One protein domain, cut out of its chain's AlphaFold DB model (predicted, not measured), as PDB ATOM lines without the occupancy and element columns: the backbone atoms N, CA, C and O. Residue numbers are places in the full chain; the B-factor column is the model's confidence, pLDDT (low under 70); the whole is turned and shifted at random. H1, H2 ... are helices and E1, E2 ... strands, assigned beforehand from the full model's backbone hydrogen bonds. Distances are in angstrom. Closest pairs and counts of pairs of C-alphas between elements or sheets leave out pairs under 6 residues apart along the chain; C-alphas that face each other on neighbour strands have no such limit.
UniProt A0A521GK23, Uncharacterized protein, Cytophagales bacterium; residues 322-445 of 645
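What this domain is: This is residues 322 to 445 of the 645 residues of an uncharacterized protein of Cytophagales bacterium (UniProt A0A521GK23). Picture an elongated, loosely closed sandwich of two strongly twisted sheets, E2-E1-E4-E9 and E8-E5-E10, only partly face to face, with most strands running roughly along the long axis. The small helix H1 lies at one side, grazing the sheet E8-E5-E10, E3 lies near E10 at the other side, the hairpin E6-E7 covers one end beside E9, and residues 426 to 445 loop round the other end and fold back along E10. The printed part has 124 residues; along the chain come E1 to E8, H1, E9 and E10, mostly strand, and each sheet is antiparallel. It is compact, with a radius of gyration of the C-alphas of 14.9 A and spans of 46 by 27 by 24 A.

Where its parts are: Find C-alpha 322 at (27.004, 9.646, -12.810), where E1 begins, residues 322 to 326. In the same sheet look for E2, residues 330 to 334, E4, residues 349 to 358 and 27.4 A long, and E9, residues 402 to 406, in the order E2, E1, E4, E9. E3 is residues 341 to 346, 16.5 A. In the second sheet, E5 is residues 365 to 373, 25.7 A, and E8 residues 388 to 394, 19.6 A; E10, residues 415 to 425, runs 32.2 A to C-alpha 425 at (12.176, 13.345, -13.284). E6 is residues 377 to 379, E7 residues 382 to 384 and H1 residues 395 to 398.

How they stand to each other: Start at the hairpin E1 and E2, where N 325 and O 331 are 2.9 A apart. On E4 the pairing is staggered: residues 352 to 357 pair with E1, with N 354 to O 324 at 3.0 A, and residues 349 to 352 with E9, with N 351 to O 403 at 2.8 A. E3 pairs with no named strand; its closest C-alpha to E2 is Met 343, 5.4 A from Ala 331. In the second sheet, look for N 370 and O 420 between E5 and E10, 3.0 A, and N 369 and O 391 between E8 and E5, 2.8 A. E4 and E10 are apart, while E3 and E10 are near each other. The hairpin E6 and E7 has N 379 and O 382 at 2.9 A, and the closest C-alphas of E6 and E9, Thr 379 and Tyr 406, are 5.0 A apart. H1 only grazes the sheet E8 E5 E10; it is too short for an O i to N i+4 pair, and its one O i to N i+3 pair is within range.

The domain as a whole: The farthest C-alphas, Ala 412 and Asn 428, are 47.1 A apart. Residues 426 to 445 hold no named element, yet residues 439 to 440 and 444 to 445 pair antiparallel with E10. The printed part has no cut, no link is long, and no printed residue is under 70 in pLDDT.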
ATOM      1  N   SER A 322      25.744   9.805 -13.524       95.31
ATOM      2  CA  SER A 322      27.004   9.646 -12.810       95.31
ATOM      3  C   SER A 322      27.668  10.983 -12.531       95.31
ATOM      4  O   SER A 322      27.416  11.955 -13.237       95.31
ATOM      5  N   TYR A 323      28.508  11.033 -11.503       95.44
ATOM      6  CA  TYR A 323      29.308  12.199 -11.146       95.44
ATOM      7  C   TYR A 323      30.553  11.788 -10.352       95.44
ATOM      8  O   TYR A 323      30.704  10.633  -9.953       95.44
ATOM      9  N   THR A 324      31.454  12.737 -10.107       94.19
ATOM     10  CA  THR A 324      32.629  12.544  -9.248       94.19
ATOM     11  C   THR A 324      32.484  13.361  -7.967       94.19
ATOM     12  O   THR A 324      32.439  14.594  -8.012       94.19
ATOM     13  N   ALA A 325      32.424  12.676  -6.825       93.19
ATOM     14  CA  ALA A 325      32.588  13.282  -5.507       93.19
ATOM     15  C   ALA A 325      34.082  13.339  -5.180       93.19
ATOM     16  O   ALA A 325      34.786  12.348  -5.337       93.19
ATOM     17  N   THR A 326      34.592  14.488  -4.752       90.38
ATOM     18  CA  THR A 326      36.006  14.667  -4.411       90.38
ATOM     19  C   THR A 326      36.126  15.140  -2.973       90.38
ATOM     20  O   THR A 326      35.769  16.274  -2.659       90.38
ATOM     21  N   GLY A 327      36.625  14.255  -2.112       88.25
ATOM     22  CA  GLY A 327      37.058  14.555  -0.750       88.25
ATOM     23  C   GLY A 327      38.581  14.610  -0.714       88.25
ATOM     24  O   GLY A 327      39.198  15.394  -1.434       88.25
ATOM     25  N   SER A 328      39.209  13.732   0.072       83.88
ATOM     26  CA  SER A 328      40.667  13.559  -0.001       83.88
ATOM     27  C   SER A 328      41.124  12.657  -1.150       83.88
ATOM     28  O   SER A 328      42.276  12.728  -1.575       83.88
ATOM     29  N   ALA A 329      40.212  11.837  -1.672       84.62
ATOM     30  CA  ALA A 329      40.346  11.105  -2.921       84.62
ATOM     31  C   ALA A 329      39.032  11.223  -3.718       84.62
ATOM     32  O   ALA A 329      37.968  11.365  -3.108       84.62
ATOM     33  N   PRO A 330      39.083  11.190  -5.061       90.44
ATOM     34  CA  PRO A 330      37.880  11.168  -5.879       90.44
ATOM     35  C   PRO A 330      37.184   9.802  -5.795       90.44
ATOM     36  O   PRO A 330      37.835   8.759  -5.845       90.44
ATOM     37  N   ALA A 331      35.857   9.819  -5.728       93.44
ATOM     38  CA  ALA A 331      34.984   8.659  -5.809       93.44
ATOM     39  C   ALA A 331      33.977   8.865  -6.949       93.44
ATOM     40  O   ALA A 331      33.289   9.887  -7.022       93.44
ATOM     41  N   PHE A 332      33.904   7.894  -7.857       94.94
ATOM     42  CA  PHE A 332      32.960   7.921  -8.971       94.94
ATOM     43  C   PHE A 332      31.625   7.319  -8.534       94.94
ATOM     44  O   PHE A 332      31.568   6.153  -8.146       94.94
ATOM     45  N   VAL A 333      30.558   8.111  -8.611       94.50
ATOM     46  CA  VAL A 333      29.200   7.714  -8.234       94.50
ATOM     47  C   VAL A 333      28.385   7.511  -9.502       94.50
ATOM     48  O   VAL A 333      28.354   8.387 -10.363       94.50
ATOM     49  N   SER A 334      27.702   6.374  -9.626       94.88
ATOM     50  CA  SER A 334      26.735   6.127 -10.698       94.88
ATOM     51  C   SER A 334      25.623   5.221 -10.205       94.88
ATOM     52  O   SER A 334      25.893   4.269  -9.481       94.88
ATOM     53  N   ASN A 335      24.393   5.460 -10.654       93.56
ATOM     54  CA  ASN A 335      23.278   4.552 -10.383       93.56
ATOM     55  C   ASN A 335      23.179   3.364 -11.353       93.56
ATOM     56  O   ASN A 335      22.276   2.540 -11.239       93.56
ATOM     57  N   THR A 336      24.094   3.271 -12.318       91.25
ATOM     58  CA  THR A 336      24.243   2.080 -13.168       91.25
ATOM     59  C   THR A 336      25.219   1.066 -12.571       91.25
ATOM     60  O   THR A 336      25.241  -0.089 -12.989       91.25
ATOM     61  N   ASN A 337      26.004   1.478 -11.570       87.50
ATOM     62  CA  ASN A 337      26.898   0.615 -10.817       87.50
ATOM     63  C   ASN A 337      26.259   0.282  -9.463       87.50
ATOM     64  O   ASN A 337      25.885   1.174  -8.710       87.50
ATOM     65  N   THR A 338      26.125  -1.003  -9.150       81.00
ATOM     66  CA  THR A 338      25.465  -1.461  -7.919       81.00
ATOM     67  C   THR A 338      26.368  -1.394  -6.689       81.00
ATOM     68  O   THR A 338      25.876  -1.505  -5.566       81.00
ATOM     69  N   SER A 339      27.681  -1.228  -6.871       90.06
ATOM     70  CA  SER A 339      28.622  -1.133  -5.752       90.06
ATOM     71  C   SER A 339      28.648   0.288  -5.176       90.06
ATOM     72  O   SER A 339      28.803   1.235  -5.950       90.06
ATOM     73  N   PRO A 340      28.551   0.459  -3.841       92.38
ATOM     74  CA  PRO A 340      28.703   1.766  -3.213       92.38
ATOM     75  C   PRO A 340      30.051   2.398  -3.557       92.38
ATOM     76  O   PRO A 340      31.095   1.744  -3.486       92.38
ATOM     77  N   ALA A 341      30.034   3.683  -3.888       92.19
ATOM     78  CA  ALA A 341      31.253   4.463  -4.006       92.19
ATOM     79  C   ALA A 341      31.733   4.813  -2.593       92.19
ATOM     80  O   ALA A 341      30.966   5.367  -1.810       92.19
ATOM     81  N   VAL A 342      32.980   4.491  -2.253       91.00
ATOM     82  CA  VAL A 342      33.559   4.834  -0.947       91.00
ATOM     83  C   VAL A 342      34.539   5.983  -1.128       91.00
ATOM     84  O   VAL A 342      35.474   5.895  -1.922       91.00
ATOM     85  N   MET A 343      34.323   7.059  -0.379       92.31
ATOM     86  CA  MET A 343      35.142   8.258  -0.383       92.31
ATOM     87  C   MET A 343      35.731   8.485   1.016       92.31
ATOM     88  O   MET A 343      35.004   8.852   1.944       92.31
ATOM     89  N   PRO A 344      37.047   8.296   1.204       87.00
ATOM     90  CA  PRO A 344      37.686   8.678   2.451       87.00
ATOM     91  C   PRO A 344      37.666  10.203   2.597       87.00
ATOM     92  O   PRO A 344      37.883  10.950   1.639       87.00
ATOM     93  N   MET A 345      37.409  10.670   3.815       90.38
ATOM     94  CA  MET A 345      37.420  12.083   4.165       90.38
ATOM     95  C   MET A 345      38.070  12.288   5.523       90.38
ATOM     96  O   MET A 345      38.020  11.446   6.419       90.38
ATOM     97  N   CYS A 346      38.669  13.458   5.698       89.94
ATOM     98  CA  CYS A 346      39.270  13.819   6.968       89.94
ATOM     99  C   CYS A 346      38.371  14.790   7.702       89.94
ATOM    100  O   CYS A 346      37.754  15.652   7.077       89.94
ATOM    101  N   SER A 347      38.320  14.680   9.025       89.94
ATOM    102  CA  SER A 347      37.607  15.660   9.843       89.94
ATOM    103  C   SER A 347      38.080  17.083   9.506       89.94
ATOM    104  O   SER A 347      39.281  17.338   9.399       89.94
ATOM    105  N   GLY A 348      37.132  17.991   9.301       88.31
ATOM    106  CA  GLY A 348      37.345  19.361   8.837       88.31
ATOM    107  C   GLY A 348      37.436  19.523   7.313       88.31
ATOM    108  O   GLY A 348      37.523  20.651   6.840       88.31
ATOM    109  N   SER A 349      37.414  18.436   6.534       90.44
ATOM    110  CA  SER A 349      37.482  18.516   5.067       90.44
ATOM    111  C   SER A 349      36.133  18.865   4.454       90.44
ATOM    112  O   SER A 349      35.076  18.637   5.050       90.44
ATOM    113  N   TYR A 350      36.200  19.360   3.224       92.44
ATOM    114  CA  TYR A 350      35.046  19.601   2.379       92.44
ATOM    115  C   TYR A 350      34.946  18.532   1.286       92.44
ATOM    116  O   TYR A 350      35.961  17.974   0.868       92.44
ATOM    117  N   MET A 351      33.732  18.268   0.818       93.19
ATOM    118  CA  MET A 351      33.469  17.510  -0.402       93.19
ATOM    119  C   MET A 351      33.130  18.482  -1.530       93.19
ATOM    120  O   MET A 351      32.322  19.387  -1.343       93.19
ATOM    121  N   ASN A 352      33.688  18.255  -2.715       92.62
ATOM    122  CA  ASN A 352      33.261  18.906  -3.948       92.62
ATOM    123  C   ASN A 352      32.592  17.887  -4.880       92.62
ATOM    124  O   ASN A 352      33.146  16.814  -5.116       92.62
ATOM    125  N   VAL A 353      31.432  18.226  -5.435       92.06
ATOM    126  CA  VAL A 353      30.688  17.364  -6.362       92.06
ATOM    127  C   VAL A 353      30.735  17.965  -7.764       92.06
ATOM    128  O   VAL A 353      30.274  19.084  -7.980       92.06
ATOM    129  N   SER A 354      31.270  17.225  -8.737       92.38
ATOM    130  CA  SER A 354      31.470  17.726 -10.105       92.38
ATOM    131  C   SER A 354      31.258  16.653 -11.176       92.38
ATOM    132  O   SER A 354      31.168  15.462 -10.879       92.38
ATOM    133  N   GLY A 355      31.172  17.079 -12.440       91.44
ATOM    134  CA  GLY A 355      31.153  16.166 -13.587       91.44
ATOM    135  C   GLY A 355      29.862  15.359 -13.736       91.44
ATOM    136  O   GLY A 355      29.930  14.190 -14.105       91.44
ATOM    137  N   LEU A 356      28.700  15.955 -13.435       94.75
ATOM    138  CA  LEU A 356      27.406  15.302 -13.650       94.75
ATOM    139  C   LEU A 356      27.197  14.974 -15.134       94.75
ATOM    140  O   LEU A 356      27.171  15.864 -15.982       94.75
ATOM    141  N   THR A 357      26.948  13.704 -15.421       94.94
ATOM    142  CA  THR A 357      26.445  13.206 -16.703       94.94
ATOM    143  C   THR A 357      25.114  12.506 -16.471       94.94
ATOM    144  O   THR A 357      24.986  11.732 -15.524       94.94
ATOM    145  N   THR A 358      24.122  12.753 -17.321       94.88
ATOM    146  CA  THR A 358      22.782  12.161 -17.207       94.88
ATOM    147  C   THR A 358      22.160  11.959 -18.588       94.88
ATOM    148  O   THR A 358      22.490  12.690 -19.522       94.88
ATOM    149  N   ASN A 359      21.276  10.969 -18.727       92.50
ATOM    150  CA  ASN A 359      20.507  10.738 -19.956       92.50
ATOM    151  C   ASN A 359      19.185  11.527 -20.015       92.50
ATOM    152  O   ASN A 359      18.466  11.421 -21.008       92.50
ATOM    153  N   VAL A 360      18.861  12.310 -18.981       90.69
ATOM    154  CA  VAL A 360      17.675  13.182 -18.935       90.69
ATOM    155  C   VAL A 360      18.072  14.660 -18.810       90.69
ATOM    156  O   VAL A 360      19.120  14.961 -18.236       90.69
ATOM    157  N   PRO A 361      17.260  15.614 -19.307       90.56
ATOM    158  CA  PRO A 361      17.543  17.040 -19.151       90.56
ATOM    159  C   PRO A 361      17.697  17.449 -17.678       90.56
ATOM    160  O   PRO A 361      16.825  17.184 -16.851       90.56
ATOM    161  N   THR A 362      18.780  18.157 -17.348       91.44
ATOM    162  CA  THR A 362      19.101  18.562 -15.965       91.44
ATOM    163  C   THR A 362      18.071  19.503 -15.338       91.44
ATOM    164  O   THR A 362      17.941  19.519 -14.118       91.44
ATOM    165  N   GLY A 363      17.306  20.249 -16.145       88.75
ATOM    166  CA  GLY A 363      16.234  21.129 -15.664       88.75
ATOM    167  C   GLY A 363      15.132  20.386 -14.899       88.75
ATOM    168  O   GLY A 363      14.626  20.910 -13.904       88.75
ATOM    169  N   ASN A 364      14.848  19.141 -15.292       88.94
ATOM    170  CA  ASN A 364      13.804  18.303 -14.691       88.94
ATOM    171  C   ASN A 364      14.383  17.196 -13.802       88.94
ATOM    172  O   ASN A 364      13.641  16.510 -13.114       88.94
ATOM    173  N   LEU A 365      15.700  16.995 -13.797       93.00
ATOM    174  CA  LEU A 365      16.323  16.014 -12.918       93.00
ATOM    175  C   LEU A 365      16.364  16.543 -11.478       93.00
ATOM    176  O   LEU A 365      16.787  17.677 -11.214       93.00
ATOM    177  N   ARG A 366      15.946  15.693 -10.547       94.44
ATOM    178  CA  ARG A 366      16.028  15.894  -9.100       94.44
ATOM    179  C   ARG A 366      16.588  14.646  -8.439       94.44
ATOM    180  O   ARG A 366      16.630  13.575  -9.045       94.44
ATOM    181  N   PHE A 367      17.013  14.797  -7.193       93.94
ATOM    182  CA  PHE A 367      17.461  13.688  -6.368       93.94
ATOM    183  C   PHE A 367      16.727  13.729  -5.044       93.94
ATOM    184  O   PHE A 367      16.720  14.751  -4.362       93.94
ATOM    185  N   ARG A 368      16.156  12.589  -4.679       93.12
ATOM    186  CA  ARG A 368      15.758  12.317  -3.310       93.12
ATOM    187  C   ARG A 368      16.963  11.726  -2.596       93.12
ATOM    188  O   ARG A 368      17.354  10.592  -2.885       93.12
ATOM    189  N   ASP A 369      17.566  12.519  -1.727       92.62
ATOM    190  CA  ASP A 369      18.760  12.175  -0.966       92.62
ATOM    191  C   ASP A 369      18.369  11.721   0.442       92.62
ATOM    192  O   ASP A 369      17.597  12.380   1.144       92.62
ATOM    193  N   VAL A 370      18.890  10.566   0.848       91.94
ATOM    194  CA  VAL A 370      18.761  10.041   2.203       91.94
ATOM    195  C   VAL A 370      20.148   9.926   2.808       91.94
ATOM    196  O   VAL A 370      20.927   9.047   2.438       91.94
ATOM    197  N   VAL A 371      20.411  10.769   3.804       91.25
ATOM    198  CA  VAL A 371      21.686  10.821   4.514       91.25
ATOM    199  C   VAL A 371      21.571  10.058   5.825       91.25
ATOM    200  O   VAL A 371      20.674  10.324   6.627       91.25
ATOM    201  N   ARG A 372      22.482   9.114   6.064       93.50
ATOM    202  CA  ARG A 372      22.585   8.321   7.298       93.50
ATOM    203  C   ARG A 372      23.958   8.486   7.925       93.50
ATOM    204  O   ARG A 372      24.950   8.562   7.209       93.50
ATOM    205  N   PHE A 373      24.024   8.474   9.253       91.12
ATOM    206  CA  PHE A 373      25.272   8.665   9.999       91.12
ATOM    207  C   PHE A 373      25.442   7.560  11.040       91.12
ATOM    208  O   PHE A 373      24.500   7.227  11.755       91.12
ATOM    209  N   SER A 374      26.652   7.016  11.168       91.81
ATOM    210  CA  SER A 374      26.975   6.025  12.204       91.81
ATOM    211  C   SER A 374      27.240   6.647  13.583       91.81
ATOM    212  O   SER A 374      27.435   5.924  14.557       91.81
ATOM    213  N   GLY A 375      27.296   7.979  13.675       89.94
ATOM    214  CA  GLY A 375      27.559   8.724  14.903       89.94
ATOM    215  C   GLY A 375      27.444  10.242  14.704       89.94
ATOM    216  O   GLY A 375      27.234  10.691  13.576       89.94
ATOM    217  N   PRO A 376      27.575  11.040  15.782       87.88
ATOM    218  CA  PRO A 376      27.428  12.492  15.717       87.88
ATOM    219  C   PRO A 376      28.478  13.149  14.820       87.88
ATOM    220  O   PRO A 376      29.667  12.834  14.915       87.88
ATOM    221  N   ILE A 377      28.049  14.116  14.010       90.56
ATOM    222  CA  ILE A 377      28.927  14.892  13.131       90.56
ATOM    223  C   ILE A 377      28.522  16.365  13.118       90.56
ATOM    224  O   ILE A 377      27.341  16.687  13.175       90.56
ATOM    225  N   ILE A 378      29.494  17.269  13.068       88.81
ATOM    226  CA  ILE A 378      29.270  18.711  12.939       88.81
ATOM    227  C   ILE A 378      29.471  19.083  11.471       88.81
ATOM    228  O   ILE A 378      30.512  18.776  10.895       88.81
ATOM    229  N   THR A 379      28.488  19.743  10.873       90.81
ATOM    230  CA  THR A 379      28.533  20.250   9.493       90.81
ATOM    231  C   THR A 379      28.298  21.763   9.478       90.81
ATOM    232  O   THR A 379      28.154  22.384  10.534       90.81
ATOM    233  N   GLU A 380      28.231  22.381   8.292       86.94
ATOM    234  CA  GLU A 380      27.895  23.810   8.151       86.94
ATOM    235  C   GLU A 380      26.525  24.189   8.744       86.94
ATOM    236  O   GLU A 380      26.328  25.334   9.142       86.94
ATOM    237  N   ILE A 381      25.599  23.230   8.860       84.62
ATOM    238  CA  ILE A 381      24.269  23.434   9.455       84.62
ATOM    239  C   ILE A 381      24.208  23.089  10.954       84.62
ATOM    240  O   ILE A 381      23.138  23.156  11.556       84.62
ATOM    241  N   GLY A 382      25.341  22.742  11.576       89.38
ATOM    242  CA  GLY A 382      25.450  22.458  13.008       89.38
ATOM    243  C   GLY A 382      25.691  20.984  13.346       89.38
ATOM    244  O   GLY A 382      26.148  20.196  12.519       89.38
ATOM    245  N   LEU A 383      25.439  20.617  14.607       90.00
ATOM    246  CA  LEU A 383      25.613  19.249  15.102       90.00
ATOM    247  C   LEU A 383      24.433  18.368  14.666       90.00
ATOM    248  O   LEU A 383      23.303  18.564  15.107       90.00
ATOM    249  N   LEU A 384      24.721  17.357  13.855       87.25
ATOM    250  CA  LEU A 384      23.773  16.347  13.413       87.25
ATOM    251  C   LEU A 384      23.855  15.130  14.339       87.25
ATOM    252  O   LEU A 384      24.885  14.457  14.419       87.25
ATOM    253  N   THR A 385      22.764  14.860  15.056       84.62
ATOM    254  CA  THR A 385      22.617  13.703  15.962       84.62
ATOM    255  C   THR A 385      21.524  12.729  15.527       84.62
ATOM    256  O   THR A 385      21.450  11.621  16.057       84.62
ATOM    257  N   ALA A 386      20.675  13.119  14.571       77.31
ATOM    258  CA  ALA A 386      19.631  12.256  14.039       77.31
ATOM    259  C   ALA A 386      20.242  11.157  13.147       77.31
ATOM    260  O   ALA A 386      21.124  11.450  12.337       77.31
ATOM    261  N   PRO A 387      19.766   9.901  13.243       81.25
ATOM    262  CA  PRO A 387      20.342   8.781  12.497       81.25
ATOM    263  C   PRO A 387      20.084   8.861  10.987       81.25
ATOM    264  O   PRO A 387      20.792   8.219  10.210       81.25
ATOM    265  N   GLN A 388      19.074   9.631  10.566       88.25
ATOM    266  CA  GLN A 388      18.700   9.790   9.167       88.25
ATOM    267  C   GLN A 388      18.082  11.170   8.904       88.25
ATOM    268  O   GLN A 388      17.289  11.657   9.710       88.25
ATOM    269  N   MET A 389      18.393  11.751   7.746       84.75
ATOM    270  CA  MET A 389      17.705  12.913   7.179       84.75
ATOM    271  C   MET A 389      17.351  12.645   5.712       84.75
ATOM    272  O   MET A 389      18.058  11.895   5.040       84.75
ATOM    273  N   THR A 390      16.262  13.242   5.228       86.81
ATOM    274  CA  THR A 390      15.811  13.114   3.836       86.81
ATOM    275  C   THR A 390      15.609  14.501   3.246       86.81
ATOM    276  O   THR A 390      14.960  15.336   3.876       86.81
ATOM    277  N   PHE A 391      16.128  14.724   2.043       85.31
ATOM    278  CA  PHE A 391      16.012  15.987   1.319       85.31
ATOM    279  C   PHE A 391      15.666  15.717  -0.145       85.31
ATOM    280  O   PHE A 391      16.189  14.775  -0.737       85.31
ATOM    281  N   ASP A 392      14.835  16.570  -0.735       84.69
ATOM    282  CA  ASP A 392      14.664  16.634  -2.185       84.69
ATOM    283  C   ASP A 392      15.486  17.820  -2.693       84.69
ATOM    284  O   ASP A 392      15.321  18.953  -2.236       84.69
ATOM    285  N   VAL A 393      16.439  17.546  -3.583       87.50
ATOM    286  CA  VAL A 393      17.414  18.537  -4.053       87.50
ATOM    287  C   VAL A 393      17.422  18.618  -5.574       87.50
ATOM    288  O   VAL A 393      17.387  17.614  -6.292       87.50
ATOM    289  N   SER A 394      17.486  19.847  -6.085       88.81
ATOM    290  CA  SER A 394      17.650  20.095  -7.518       88.81
ATOM    291  C   SER A 394      19.108  19.964  -7.960       88.81
ATOM    292  O   SER A 394      20.032  20.200  -7.180       88.81
ATOM    293  N   VAL A 395      19.335  19.630  -9.239       86.38
ATOM    294  CA  VAL A 395      20.691  19.526  -9.819       86.38
ATOM    295  C   VAL A 395      21.516  20.793  -9.566       86.38
ATOM    296  O   VAL A 395      22.690  20.708  -9.217       86.38
ATOM    297  N   THR A 396      20.915  21.971  -9.716       83.50
ATOM    298  CA  THR A 396      21.604  23.258  -9.538       83.50
ATOM    299  C   THR A 396      21.955  23.558  -8.084       83.50
ATOM    300  O   THR A 396      22.906  24.293  -7.836       83.50
ATOM    301  N   GLN A 397      21.211  23.005  -7.124       83.56
ATOM    302  CA  GLN A 397      21.516  23.137  -5.699       83.56
ATOM    303  C   GLN A 397      22.563  22.126  -5.228       83.56
ATOM    304  O   GLN A 397      23.260  22.412  -4.252       83.56
ATOM    305  N   TYR A 398      22.650  20.964  -5.892       85.25
ATOM    306  CA  TYR A 398      23.508  19.868  -5.452       85.25
ATOM    307  C   TYR A 398      24.903  19.869  -6.105       85.25
ATOM    308  O   TYR A 398      25.933  19.741  -5.446       85.25
ATOM    309  N   PHE A 399      24.966  20.040  -7.425       86.19
ATOM    310  CA  PHE A 399      26.222  19.943  -8.171       86.19
ATOM    311  C   PHE A 399      26.971  21.276  -8.211       86.19
ATOM    312  O   PHE A 399      26.363  22.343  -8.241       86.19
ATOM    313  N   ASN A 400      28.307  21.212  -8.263       80.56
ATOM    314  CA  ASN A 400      29.214  22.365  -8.188       80.56
ATOM    315  C   ASN A 400      29.144  23.131  -6.856       80.56
ATOM    316  O   ASN A 400      29.529  24.300  -6.786       80.56
ATOM    317  N   ARG A 401      28.668  22.469  -5.796       81.69
ATOM    318  CA  ARG A 401      28.704  22.975  -4.428       81.69
ATOM    319  C   ARG A 401      29.793  22.269  -3.627       81.69
ATOM    320  O   ARG A 401      30.144  21.114  -3.872       81.69
ATOM    321  N   ILE A 402      30.321  23.008  -2.661       86.19
ATOM    322  CA  ILE A 402      31.231  22.506  -1.647       86.19
ATOM    323  C   ILE A 402      30.396  22.188  -0.401       86.19
ATOM    324  O   ILE A 402      29.696  23.063   0.105       86.19
ATOM    325  N   TYR A 403      30.471  20.952   0.080       89.56
ATOM    326  CA  TYR A 403      29.793  20.485   1.287       89.56
ATOM    327  C   TYR A 403      30.779  20.316   2.433       89.56
ATOM    328  O   TYR A 403      31.908  19.869   2.225       89.56
ATOM    329  N   GLY A 404      30.349  20.635   3.649       89.25
ATOM    330  CA  GLY A 404      31.190  20.605   4.843       89.25
ATOM    331  C   GLY A 404      31.490  22.012   5.378       89.25
ATOM    332  O   GLY A 404      30.836  22.969   4.979       89.25
ATOM    333  N   PRO A 405      32.450  22.161   6.303       92.50
ATOM    334  CA  PRO A 405      33.400  21.139   6.721       92.50
ATOM    335  C   PRO A 405      32.719  20.061   7.567       92.50
ATOM    336  O   PRO A 405      31.862  20.362   8.395       92.50
ATOM    337  N   TYR A 406      33.113  18.803   7.388       91.06
ATOM    338  CA  TYR A 406      32.608  17.697   8.202       91.06
ATOM    339  C   TYR A 406      33.531  17.467   9.397       91.06
ATOM    340  O   TYR A 406      34.607  16.898   9.242       91.06
ATOM    341  N   THR A 407      33.146  17.914  10.587       90.19
ATOM    342  CA  THR A 407      33.984  17.863  11.794       90.19
ATOM    343  C   THR A 407      33.449  16.844  12.791       90.19
ATOM    344  O   THR A 407      32.266  16.830  13.116       90.19
ATOM    345  N   LEU A 408      34.325  15.990  13.316       88.06
ATOM    346  CA  LEU A 408      33.946  15.003  14.323       88.06
ATOM    347  C   LEU A 408      34.068  15.602  15.732       88.06
ATOM    348  O   LEU A 408      35.149  16.079  16.084       88.06
ATOM    349  N   PRO A 409      33.015  15.544  16.571       84.62
ATOM    350  CA  PRO A 409      33.065  16.082  17.930       84.62
ATOM    351  C   PRO A 409      34.019  15.298  18.841       84.62
ATOM    352  O   PRO A 409      34.588  15.865  19.771       84.62
ATOM    353  N   ASN A 410      34.229  14.006  18.568       81.56
ATOM    354  CA  ASN A 410      35.232  13.190  19.245       81.56
ATOM    355  C   ASN A 410      36.332  12.767  18.257       81.56
ATOM    356  O   ASN A 410      36.067  11.948  17.372       81.56
ATOM    357  N   PRO A 411      37.580  13.238  18.427       71.94
ATOM    358  CA  PRO A 411      38.664  12.911  17.514       71.94
ATOM    359  C   PRO A 411      39.146  11.457  17.571       71.94
ATOM    360  O   PRO A 411      39.949  11.048  16.739       71.94
ATOM    361  N   ALA A 412      38.681  10.661  18.537       72.38
ATOM    362  CA  ALA A 412      39.034   9.249  18.654       72.38
ATOM    363  C   ALA A 412      38.120   8.302  17.854       72.38
ATOM    364  O   ALA A 412      38.420   7.113  17.770       72.38
ATOM    365  N   VAL A 413      37.014   8.796  17.290       80.12
ATOM    366  CA  VAL A 413      36.001   7.976  16.607       80.12
ATOM    367  C   VAL A 413      36.066   8.238  15.104       80.12
ATOM    368  O   VAL A 413      36.314   9.365  14.692       80.12
ATOM    369  N   SER A 414      35.868   7.204  14.284       86.56
ATOM    370  CA  SER A 414      35.582   7.373  12.851       86.56
ATOM    371  C   SER A 414      34.075   7.269  12.648       86.56
ATOM    372  O   SER A 414      33.434   6.429  13.280       86.56
ATOM    373  N   VAL A 415      33.511   8.127  11.804       89.88
ATOM    374  CA  VAL A 415      32.079   8.129  11.487       89.88
ATOM    375  C   VAL A 415      31.911   7.807  10.014       89.88
ATOM    376  O   VAL A 415      32.574   8.393   9.160       89.88
ATOM    377  N   THR A 416      31.010   6.876   9.727       92.25
ATOM    378  CA  THR A 416      30.552   6.593   8.376       92.25
ATOM    379  C   THR A 416      29.293   7.406   8.119       92.25
ATOM    380  O   THR A 416      28.308   7.281   8.851       92.25
ATOM    381  N   LEU A 417      29.327   8.240   7.089       92.44
ATOM    382  CA  LEU A 417      28.148   8.901   6.539       92.44
ATOM    383  C   LEU A 417      27.795   8.174   5.236       92.44
ATOM    384  O   LEU A 417      28.682   7.753   4.505       92.44
ATOM    385  N   SER A 418      26.520   7.921   4.977       94.44
ATOM    386  CA  SER A 418      26.055   7.268   3.752       94.44
ATOM    387  C   SER A 418      24.951   8.109   3.143       94.44
ATOM    388  O   SER A 418      23.931   8.327   3.791       94.44
ATOM    389  N   GLU A 419      25.139   8.534   1.902       94.12
ATOM    390  CA  GLU A 419      24.128   9.224   1.101       94.12
ATOM    391  C   GLU A 419      23.576   8.255   0.066       94.12
ATOM    392  O   GLU A 419      24.326   7.569  -0.634       94.12
ATOM    393  N   THR A 420      22.253   8.148   0.021       93.62
ATOM    394  CA  THR A 420      21.536   7.341  -0.965       93.62
ATOM    395  C   THR A 420      20.757   8.270  -1.872       93.62
ATOM    396  O   THR A 420      19.787   8.890  -1.441       93.62
ATOM    397  N   PHE A 421      21.146   8.314  -3.141       93.12
ATOM    398  CA  PHE A 421      20.521   9.151  -4.156       93.12
ATOM    399  C   PHE A 421      19.515   8.339  -4.943       93.12
ATOM    400  O   PHE A 421      19.891   7.381  -5.616       93.12
ATOM    401  N   THR A 422      18.255   8.757  -4.920       93.56
ATOM    402  CA  THR A 422      17.240   8.261  -5.852       93.56
ATOM    403  C   THR A 422      16.944   9.365  -6.864       93.56
ATOM    404  O   THR A 422      16.316  10.360  -6.497       93.56
ATOM    405  N   PRO A 423      17.427   9.259  -8.114       94.38
ATOM    406  CA  PRO A 423      17.162  10.271  -9.123       94.38
ATOM    407  C   PRO A 423      15.704  10.165  -9.565       94.38
ATOM    408  O   PRO A 423      15.183   9.057  -9.699       94.38
ATOM    409  N   TYR A 424      15.057  11.287  -9.844       93.50
ATOM    410  CA  TYR A 424      13.727  11.292 -10.443       93.50
ATOM    411  C   TYR A 424      13.542  12.448 -11.429       93.50
ATOM    412  O   TYR A 424      14.290  13.430 -11.403       93.50
ATOM    413  N   ILE A 425      12.577  12.298 -12.338       91.56
ATOM    414  CA  ILE A 425      12.176  13.345 -13.284       91.56
ATOM    415  C   ILE A 425      10.995  14.112 -12.687       91.56
ATOM    416  O   ILE A 425       9.892  13.580 -12.635       91.56
ATOM    417  N   ASP A 426      11.237  15.356 -12.288       91.31
ATOM    418  CA  ASP A 426      10.238  16.325 -11.829       91.31
ATOM    419  C   ASP A 426       9.400  16.790 -13.025       91.31
ATOM    420  O   ASP A 426       9.823  17.640 -13.817       91.31
ATOM    421  N   LEU A 427       8.252  16.139 -13.225       87.00
ATOM    422  CA  LEU A 427       7.384  16.353 -14.389       87.00
ATOM    423  C   LEU A 427       6.350  17.458 -14.159       87.00
ATOM    424  O   LEU A 427       5.822  18.008 -15.127       87.00
ATOM    425  N   ASN A 428       6.068  17.795 -12.903       87.31
ATOM    426  CA  ASN A 428       5.054  18.777 -12.519       87.31
ATOM    427  C   ASN A 428       5.667  20.121 -12.054       87.31
ATOM    428  O   ASN A 428       4.938  21.101 -11.894       87.31
ATOM    429  N   GLY A 429       6.991  20.193 -11.877       89.81
ATOM    430  CA  GLY A 429       7.737  21.396 -11.507       89.81
ATOM    431  C   GLY A 429       7.657  21.770 -10.024       89.81
ATOM    432  O   GLY A 429       8.086  22.869  -9.661       89.81
ATOM    433  N   ASN A 430       7.102  20.909  -9.167       90.56
ATOM    434  CA  ASN A 430       6.907  21.192  -7.742       90.56
ATOM    435  C   ASN A 430       8.129  20.838  -6.874       90.56
ATOM    436  O   ASN A 430       8.138  21.166  -5.687       90.56
ATOM    437  N   GLN A 431       9.161  20.215  -7.461       90.69
ATOM    438  CA  GLN A 431      10.393  19.792  -6.784       90.69
ATOM    439  C   GLN A 431      10.185  18.787  -5.640       90.69
ATOM    440  O   GLN A 431      11.043  18.666  -4.770       90.69
ATOM    441  N   GLN A 432       9.081  18.046  -5.634       88.38
ATOM    442  CA  GLN A 432       8.788  16.995  -4.666       88.38
ATOM    443  C   GLN A 432       8.571  15.692  -5.407       88.38
ATOM    444  O   GLN A 432       7.800  15.657  -6.357       88.38
ATOM    445  N   TYR A 433       9.227  14.622  -4.952       87.69
ATOM    446  CA  TYR A 433       9.042  13.324  -5.584       87.69
ATOM    447  C   TYR A 433       7.594  12.844  -5.436       87.69
ATOM    448  O   TYR A 433       7.165  12.474  -4.337       87.69
ATOM    449  N   ASP A 434       6.871  12.804  -6.550       85.62
ATOM    450  CA  ASP A 434       5.537  12.226  -6.637       85.62
ATOM    451  C   ASP A 434       5.605  10.848  -7.313       85.62
ATOM    452  O   ASP A 434       5.669  10.756  -8.543       85.62
ATOM    453  N   PRO A 435       5.531   9.744  -6.545       83.38
ATOM    454  CA  PRO A 435       5.585   8.401  -7.113       83.38
ATOM    455  C   PRO A 435       4.421   8.089  -8.070       83.38
ATOM    456  O   PRO A 435       4.458   7.052  -8.730       83.38
ATOM    457  N   GLN A 436       3.380   8.931  -8.132       73.00
ATOM    458  CA  GLN A 436       2.238   8.771  -9.036       73.00
ATOM    459  C   GLN A 436       2.507   9.328 -10.431       73.00
ATOM    460  O   GLN A 436       2.005   8.783 -11.416       73.00
ATOM    461  N   THR A 437       3.261  10.424 -10.520       79.75
ATOM    462  CA  THR A 437       3.430  11.179 -11.767       79.75
ATOM    463  C   THR A 437       4.861  11.191 -12.277       79.75
ATOM    464  O   THR A 437       5.066  11.533 -13.438       79.75
ATOM    465  N   GLU A 438       5.835  10.766 -11.472       87.44
ATOM    466  CA  GLU A 438       7.257  10.946 -11.754       87.44
ATOM    467  C   GLU A 438       8.027   9.631 -11.856       87.44
ATOM    468  O   GLU A 438       7.745   8.630 -11.198       87.44
ATOM    469  N   CYS A 439       9.051   9.641 -12.704       85.62
ATOM    470  CA  CYS A 439       9.881   8.475 -12.966       85.62
ATOM    471  C   CYS A 439      11.116   8.493 -12.070       85.62
ATOM    472  O   CYS A 439      11.983   9.349 -12.257       85.62
ATOM    473  N   ALA A 440      11.230   7.532 -11.152       90.06
ATOM    474  CA  ALA A 440      12.452   7.299 -10.388       90.06
ATOM    475  C   ALA A 440      13.416   6.359 -11.134       90.06
ATOM    476  O   ALA A 440      13.004   5.364 -11.733       90.06
ATOM    477  N   GLY A 441      14.711   6.663 -11.086       89.56
ATOM    478  CA  GLY A 441      15.771   5.755 -11.519       89.56
ATOM    479  C   GLY A 441      16.256   4.843 -10.391       89.56
ATOM    480  O   GLY A 441      15.819   4.937  -9.245       89.56
ATOM    481  N   ALA A 442      17.204   3.964 -10.721       91.50
ATOM    482  CA  ALA A 442      17.905   3.167  -9.718       91.50
ATOM    483  C   ALA A 442      18.648   4.075  -8.724       91.50
ATOM    484  O   ALA A 442      19.075   5.177  -9.087       91.50
ATOM    485  N   LEU A 443      18.811   3.600  -7.486       94.81
ATOM    486  CA  LEU A 443      19.550   4.322  -6.454       94.81
ATOM    487  C   LEU A 443      21.068   4.228  -6.669       94.81
ATOM    488  O   LEU A 443      21.564   3.234  -7.195       94.81
ATOM    489  N   ALA A 444      21.802   5.244  -6.224       94.25
ATOM    490  CA  ALA A 444      23.253   5.198  -6.046       94.25
ATOM    491  C   ALA A 444      23.594   5.450  -4.575       94.25
ATOM    492  O   ALA A 444      22.896   6.211  -3.906       94.25
ATOM    493  N   VAL A 445      24.672   4.840  -4.080       94.69
ATOM    494  CA  VAL A 445      25.125   5.021  -2.695       94.69
ATOM    495  C   VAL A 445      26.541   5.582  -2.685       94.69
ATOM    496  O   VAL A 445      27.446   4.993  -3.283       94.69
TER     497      VAL A 445